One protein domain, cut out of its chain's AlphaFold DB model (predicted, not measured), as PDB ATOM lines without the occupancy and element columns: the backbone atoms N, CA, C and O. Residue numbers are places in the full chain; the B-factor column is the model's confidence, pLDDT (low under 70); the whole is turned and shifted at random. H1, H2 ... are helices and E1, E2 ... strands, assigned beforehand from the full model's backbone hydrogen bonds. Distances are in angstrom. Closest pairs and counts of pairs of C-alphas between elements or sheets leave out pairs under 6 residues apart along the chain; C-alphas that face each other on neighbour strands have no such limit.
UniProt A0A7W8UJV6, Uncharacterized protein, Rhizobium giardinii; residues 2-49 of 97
ATOM      1  N   VAL A   2     188.423 210.665 187.080       81.62
ATOM      2  CA  VAL A   2     187.016 210.480 187.533       81.62
ATOM      3  C   VAL A   2     186.654 208.997 187.743       81.62
ATOM      4  O   VAL A   2     186.176 208.619 188.811       81.62
ATOM      5  N   TYR A   3     186.968 208.141 186.764       81.25
ATOM      6  CA  TYR A   3     186.747 206.690 186.849       81.25
ATOM      7  C   TYR A   3     187.525 206.021 187.994       81.25
ATOM      8  O   TYR A   3     186.990 205.169 188.692       81.25
ATOM      9  N   GLU A   4     188.774 206.425 188.227       84.75
ATOM     10  CA  GLU A   4     189.620 205.847 189.283       84.75
ATOM     11  C   GLU A   4     189.125 206.215 190.685       84.75
ATOM     12  O   GLU A   4     189.195 205.394 191.597       84.75
ATOM     13  N   CYS A   5     188.613 207.438 190.863       87.88
ATOM     14  CA  CYS A   5     187.987 207.867 192.112       87.88
ATOM     15  C   CYS A   5     186.759 207.005 192.421       87.88
ATOM     16  O   CYS A   5     186.673 206.408 193.493       87.88
ATOM     17  N   ALA A   6     185.860 206.861 191.446       87.88
ATOM     18  CA  ALA A   6     184.653 206.055 191.590       87.88
ATOM     19  C   ALA A   6     184.961 204.562 191.810       87.88
ATOM     20  O   ALA A   6     184.314 203.908 192.627       87.88
ATOM     21  N   ALA A   7     186.001 204.033 191.159       87.81
ATOM     22  CA  ALA A   7     186.432 202.645 191.306       87.81
ATOM     23  C   ALA A   7     186.957 202.311 192.715       87.81
ATOM     24  O   ALA A   7     186.966 201.142 193.095       87.81
ATOM     25  N   ARG A   8     187.364 203.296 193.525       88.94
ATOM     26  CA  ARG A   8     187.822 203.074 194.913       88.94
ATOM     27  C   ARG A   8     186.691 203.045 195.943       88.94
ATOM     28  O   ARG A   8     186.926 202.660 197.084       88.94
ATOM     29  N   ILE A   9     185.489 203.469 195.563       89.56
ATOM     30  CA  ILE A   9     184.328 203.534 196.455       89.56
ATOM     31  C   ILE A   9     183.680 202.152 196.534       89.56
ATOM     32  O   ILE A   9     183.641 201.430 195.541       89.56
ATOM     33  N   ASP A  10     183.169 201.772 197.705       90.00
ATOM     34  CA  ASP A  10     182.478 200.494 197.882       90.00
ATOM     35  C   ASP A  10     181.167 200.409 197.073       90.00
ATOM     36  O   ASP A  10     180.443 201.395 196.901       90.00
ATOM     37  N   ASN A  11     180.822 199.202 196.617       88.56
ATOM     38  CA  ASN A  11     179.630 198.954 195.802       88.56
ATOM     39  C   ASN A  11     178.333 199.361 196.503       88.56
ATOM     40  O   ASN A  11     177.409 199.841 195.850       88.56
ATOM     41  N   THR A  12     178.245 199.210 197.826       88.38
ATOM     42  CA  THR A  12     177.030 199.578 198.564       88.38
ATOM     43  C   THR A  12     176.798 201.087 198.580       88.38
ATOM     44  O   THR A  12     175.653 201.535 198.544       88.38
ATOM     45  N   ALA A  13     177.871 201.882 198.597       87.25
ATOM     46  CA  ALA A  13     177.797 203.334 198.508       87.25
ATOM     47  C   ALA A  13     177.482 203.784 197.076       87.25
ATOM     48  O   ALA A  13     176.636 204.653 196.889       87.25
ATOM     49  N   LEU A  14     178.086 203.142 196.073       87.69
ATOM     50  CA  LEU A  14     177.831 203.416 194.656       87.69
ATOM     51  C   LEU A  14     176.362 203.183 194.272       87.69
ATOM     52  O   LEU A  14     175.744 204.040 193.645       87.69
ATOM     53  N   MET A  15     175.773 202.069 194.714       87.38
ATOM     54  CA  MET A  15     174.393 201.700 194.373       87.38
ATOM     55  C   MET A  15     173.341 202.670 194.933       87.38
ATOM     56  O   MET A  15     172.251 202.764 194.380       87.38
ATOM     57  N   LYS A  16     173.657 203.443 195.984       88.62
ATOM     58  CA  LYS A  16     172.762 204.506 196.490       88.62
ATOM     59  C   LYS A  16     172.626 205.683 195.525       88.62
ATOM     60  O   LYS A  16     171.661 206.432 195.618       88.62
ATOM     61  N   HIS A  17     173.596 205.844 194.630       85.56
ATOM     62  CA  HIS A  17     173.641 206.897 193.619       85.56
ATOM     63  C   HIS A  17     173.385 206.357 192.203       85.56
ATOM     64  O   HIS A  17     173.596 207.079 191.225       85.56
ATOM     65  N   ALA A  18     172.945 205.098 192.089       87.44
ATOM     66  CA  ALA A  18     172.549 204.501 190.824       87.44
ATOM     67  C   ALA A  18     171.155 204.991 190.404       87.44
ATOM     68  O   ALA A  18     170.248 205.120 191.226       87.44
ATOM     69  N   ASN A  19     170.988 205.258 189.113       87.44
ATOM     70  CA  ASN A  19     169.691 205.547 188.515       87.44
ATOM     71  C   ASN A  19     168.939 204.251 188.146       87.44
ATOM     72  O   ASN A  19     169.457 203.144 188.295       87.44
ATOM     73  N   GLU A  20     167.728 204.394 187.604       85.44
ATOM     74  CA  GLU A  20     166.876 203.272 187.168       85.44
ATOM     75  C   GLU A  20     167.511 202.388 186.078       85.44
ATOM     76  O   GLU A  20     167.083 201.257 185.865       85.44
ATOM     77  N   TYR A  21     168.558 202.882 185.413       83.56
ATOM     78  CA  TYR A  21     169.277 202.197 184.340       83.56
ATOM     79  C   TYR A  21     170.601 201.568 184.805       83.56
ATOM     80  O   TYR A  21     171.342 201.037 183.981       83.56
ATOM     81  N   GLY A  22     170.924 201.625 186.103       82.75
ATOM     82  CA  GLY A  22     172.159 201.058 186.656       82.75
ATOM     83  C   GLY A  22     173.418 201.909 186.439       82.75
ATOM     84  O   GLY A  22     174.526 201.428 186.679       82.75
ATOM     85  N   ASN A  23     173.259 203.168 186.021       88.94
ATOM     86  CA  ASN A  23     174.351 204.133 185.902       88.94
ATOM     87  C   ASN A  23     174.452 204.984 187.168       88.94
ATOM     88  O   ASN A  23     173.444 205.433 187.713       88.94
ATOM     89  N   ILE A  24     175.675 205.251 187.607       91.31
ATOM     90  CA  ILE A  24     175.981 205.976 188.838       91.31
ATOM     91  C   ILE A  24     176.458 207.374 188.482       91.31
ATOM     92  O   ILE A  24     177.422 207.526 187.731       91.31
ATOM     93  N   ASN A  25     175.815 208.399 189.042       90.25
ATOM     94  CA  ASN A  25     176.312 209.766 188.906       90.25
ATOM     95  C   ASN A  25     177.403 210.029 189.952       90.25
ATOM     96  O   ASN A  25     177.121 210.221 191.137       90.25
ATOM     97  N   VAL A  26     178.658 210.078 189.508       89.44
ATOM     98  CA  VAL A  26     179.816 210.242 190.401       89.44
ATOM     99  C   VAL A  26     180.060 211.686 190.834       89.44
ATOM    100  O   VAL A  26     180.900 211.930 191.702       89.44
ATOM    101  N   ARG A  27     179.275 212.645 190.324       88.31
ATOM    102  CA  ARG A  27     179.205 214.001 190.886       88.31
ATOM    103  C   ARG A  27     178.685 213.978 192.322       88.31
ATOM    104  O   ARG A  27     179.237 214.649 193.187       88.31
ATOM    105  N   GLY A  28     177.677 213.145 192.598       84.75
ATOM    106  CA  GLY A  28     177.133 212.953 193.950       84.75
ATOM    107  C   GLY A  28     178.131 212.337 194.939       84.75
ATOM    108  O   GLY A  28     177.893 212.359 196.141       84.75
ATOM    109  N   LEU A  29     179.252 211.819 194.427       87.69
ATOM    110  CA  LEU A  29     180.342 211.201 195.175       87.69
ATOM    111  C   LEU A  29     181.603 212.081 195.216       87.69
ATOM    112  O   LEU A  29     182.653 211.614 195.646       87.69
ATOM    113  N   PHE A  30     181.510 213.340 194.767       87.88
ATOM    114  CA  PHE A  30     182.619 214.304 194.708       87.88
ATOM    115  C   PHE A  30     183.818 213.853 193.852       87.88
ATOM    116  O   PHE A  30     184.930 214.345 194.029       87.88
ATOM    117  N   CYS A  31     183.606 212.942 192.897       87.38
ATOM    118  CA  CYS A  31     184.652 212.501 191.967       87.38
ATOM    119  C   CYS A  31     184.719 213.344 190.678       87.38
ATOM    120  O   CYS A  31     185.626 213.144 189.871       87.38
ATOM    121  N   SER A  32     183.752 214.239 190.454       88.88
ATOM    122  CA  SER A  32     183.646 215.106 189.273       88.88
ATOM    123  C   SER A  32     182.872 216.381 189.614       88.88
ATOM    124  O   SER A  32     181.883 216.317 190.345       88.88
ATOM    125  N   ASP A  33     183.275 217.515 189.037       89.31
ATOM    126  CA  ASP A  33     182.569 218.803 189.164       89.31
ATOM    127  C   ASP A  33     181.327 218.896 188.258       89.31
ATOM    128  O   ASP A  33     180.443 219.729 188.460       89.31
ATOM    129  N   GLN A  34     181.241 218.011 187.263       88.88
ATOM    130  CA  GLN A  34     180.151 217.915 186.291       88.88
ATOM    131  C   GLN A  34     179.427 216.572 186.402       88.88
ATOM    132  O   GLN A  34     180.004 215.591 186.882       88.88
ATOM    133  N   ASP A  35     178.173 216.524 185.942       86.50
ATOM    134  CA  ASP A  35     177.402 215.281 185.893       86.50
ATOM    135  C   ASP A  35     178.122 214.272 184.999       86.50
ATOM    136  O   ASP A  35     178.292 214.478 183.798       86.50
ATOM    137  N   PHE A  36     178.582 213.191 185.620       85.00
ATOM    138  CA  PHE A  36     179.354 212.152 184.963       85.00
ATOM    139  C   PHE A  36     178.770 210.808 185.377       85.00
ATOM    140  O   PHE A  36     178.731 210.476 186.563       85.00
ATOM    141  N   LEU A  37     178.243 210.079 184.399       89.81
ATOM    142  CA  LEU A  37     177.549 208.815 184.603       89.81
ATOM    143  C   LEU A  37     178.497 207.671 184.278       89.81
ATOM    144  O   LEU A  37     179.141 207.684 183.233       89.81
ATOM    145  N   VAL A  38     178.562 206.694 185.174       88.25
ATOM    146  CA  VAL A  38     179.462 205.547 185.052       88.25
ATOM    147  C   VAL A  38     178.694 204.276 185.348       88.25
ATOM    148  O   VAL A  38     177.923 204.228 186.308       88.25
ATOM    149  N   SER A  39     178.890 203.242 184.544       90.12
ATOM    150  CA  SER A  39     178.274 201.941 184.782       90.12
ATOM    151  C   SER A  39     179.095 201.110 185.774       90.12
ATOM    152  O   SER A  39     180.317 201.235 185.883       90.12
ATOM    153  N   MET A  40     178.430 200.204 186.493       86.94
ATOM    154  CA  MET A  40     179.114 199.262 187.391       86.94
ATOM    155  C   MET A  40     180.069 198.316 186.654       86.94
ATOM    156  O   MET A  40     181.062 197.890 187.240       86.94
ATOM    157  N   ALA A  41     179.783 198.002 185.387       86.69
ATOM    158  CA  ALA A  41     180.656 197.190 184.544       86.69
ATOM    159  C   ALA A  41     181.977 197.918 184.260       86.69
ATOM    160  O   ALA A  41     183.038 197.370 184.534       86.69
ATOM    161  N   GLU A  42     181.916 199.191 183.852       84.44
ATOM    162  CA  GLU A  42     183.121 200.003 183.645       84.44
ATOM    163  C   GLU A  42     183.937 200.146 184.937       84.44
ATOM    164  O   GLU A  42     185.158 200.038 184.918       84.44
ATOM    165  N   LEU A  43     183.286 200.347 186.088       87.81
ATOM    166  CA  LEU A  43     183.996 200.417 187.370       87.81
ATOM    167  C   LEU A  43     184.663 199.087 187.742       87.81
ATOM    168  O   LEU A  43     185.748 199.095 188.325       87.81
ATOM    169  N   ALA A  44     184.035 197.954 187.415       86.75
ATOM    170  CA  ALA A  44     184.638 196.640 187.599       86.75
ATOM    171  C   ALA A  44     185.882 196.482 186.717       86.75
ATOM    172  O   ALA A  44     186.921 196.087 187.243       86.75
ATOM    173  N   ASP A  45     185.808 196.892 185.448       87.50
ATOM    174  CA  ASP A  45     186.930 196.838 184.504       87.50
ATOM    175  C   ASP A  45     188.113 197.720 184.939       87.50
ATOM    176  O   ASP A  45     189.282 197.344 184.811       87.50
ATOM    177  N   VAL A  46     187.830 198.888 185.524       87.25
ATOM    178  CA  VAL A  46     188.864 199.756 186.111       87.25
ATOM    179  C   VAL A  46     189.515 199.098 187.327       87.25
ATOM    180  O   VAL A  46     190.733 199.165 187.481       87.25
ATOM    181  N   ARG A  47     188.739 198.427 188.191       87.62
ATOM    182  CA  ARG A  47     189.274 197.725 189.374       87.62
ATOM    183  C   ARG A  47     190.106 196.500 189.017       87.62
ATOM    184  O   ARG A  47     191.086 196.227 189.704       87.62
ATOM    185  N   SER A  48     189.724 195.765 187.974       88.94
ATOM    186  CA  SER A  48     190.507 194.639 187.456       88.94
ATOM    187  C   SER A  48     191.719 195.081 186.639       88.94
ATOM    188  O   SER A  48     192.525 194.234 186.259       88.94
ATOM    189  N   GLY A  49     191.868 196.383 186.372       82.56
ATOM    190  CA  GLY A  49     192.949 196.917 185.548       82.56
ATOM    191  C   GLY A  49     192.844 196.509 184.076       82.56
ATOM    192  O   GLY A  49     193.841 196.553 183.362       82.56
TER     193      GLY A  49
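Overview. This is residues 2 to 49 of the 97 residues of an uncharacterized protein of Rhizobium giardinii (UniProt A0A7W8UJV6). A small two-stranded antiparallel ribbon, E1 beside E2, forms one wall of the model, and four short helices gather over one side of it. H3 follows directly at the end of E1 and H4 at the end of E2, at opposite ends of the ribbon; H1 lies over the ribbon, nearer to E2, and meets H4 as a T, while H2 sits beside E1. The printed part has 48 residues with four named helices and two named strands, in the order H1, H2, E1, H3, E2, H4, and the sheet has the order E1 - E2. The class is mixed, helices and strands. The whole is compact, with a radius of gyration of the C-alphas of 9.5 A, and rounded, spanning 24 by 22 by 15 A.

Along the chain. The sheet is made of two strands of three residues each. E1 is residues 23 to 25, Asn 23 to Asn 25, with C-alpha 23 at (174.351, 204.133, 185.902) and 6.7 A from first to last C-alpha. E2 is residues 37 to 39, Leu 37 to Ser 39, and measures 6.9 A. H4, the longest helix, is residues 40 to 47, Met 40 to Arg 47; it is 10.5 A long and ends with C-alpha 47 at (189.274, 197.725, 189.374). H1 is residues 2 to 7, Val 2 to Ala 7, 8.7 A long, and begins with C-alpha 2 at (187.016, 210.480, 187.533). H2 is residues 11 to 15, Asn 11 to Met 15, with 6.1 A from first to last C-alpha. H3 is residues 26 to 29, Val 26 to Leu 29, with 4.9 A.

Arrangement. E1 and E2 are antiparallel neighbours, with an angle of 143 degrees between their directions. C-alphas 24 and 38 face each other at 5.2 A, and C-alphas 25 and 37 at 4.6 A. N 24 and O 38 are within hydrogen-bond range at 2.8 A, and N 38 and O 24 at 2.9 A. From H1, the C-alpha closest to E2 is that of Tyr 3, 7.6 A from the C-alpha of Val 38. H1 and H4 touch, with the C-alphas of Ala 7 and Leu 43 closest at 5.1 A. Their lines stand about perpendicular, at 89 degrees. H1 and H3 only just touch, with 3 pairs of C-alphas within 8 A; the closest are those of Ala 6 and Val 26, 6.5 A apart. H1 and H2 are close but not clearly touching, with the C-alphas of Ala 6 and Leu 14 closest at 7.9 A. The closest C-alphas of H2 and E1 are those of Leu 14 and Ile 24, at 6.6 A. H2 and H4 are near each other. H3 and H4 are apart, and H2 and H3 are only just apart, with 8.2 A between their closest C-alphas. In H1, H2 and H4 every O i to N i+4 pair is within hydrogen-bond range. H3 is too short for such a pair, and its one O i to N i+3 pair is within range.

Size, cuts and confidence. The two C-alphas farthest apart are those of Glu 20 and Gly 49, at 26.9 A, while the first and last printed C-alphas, of Val 2 and Gly 49, are 14.9 A apart. The printed part has no cut. No link is long: those from H1 to H2, E1 to H3 and E2 to H4 are tight, and those from H2 to E1 and H3 to E2, with 7 residues each, are short. The mean pLDDT of the printed part is 87.3, and no printed residue is under 70.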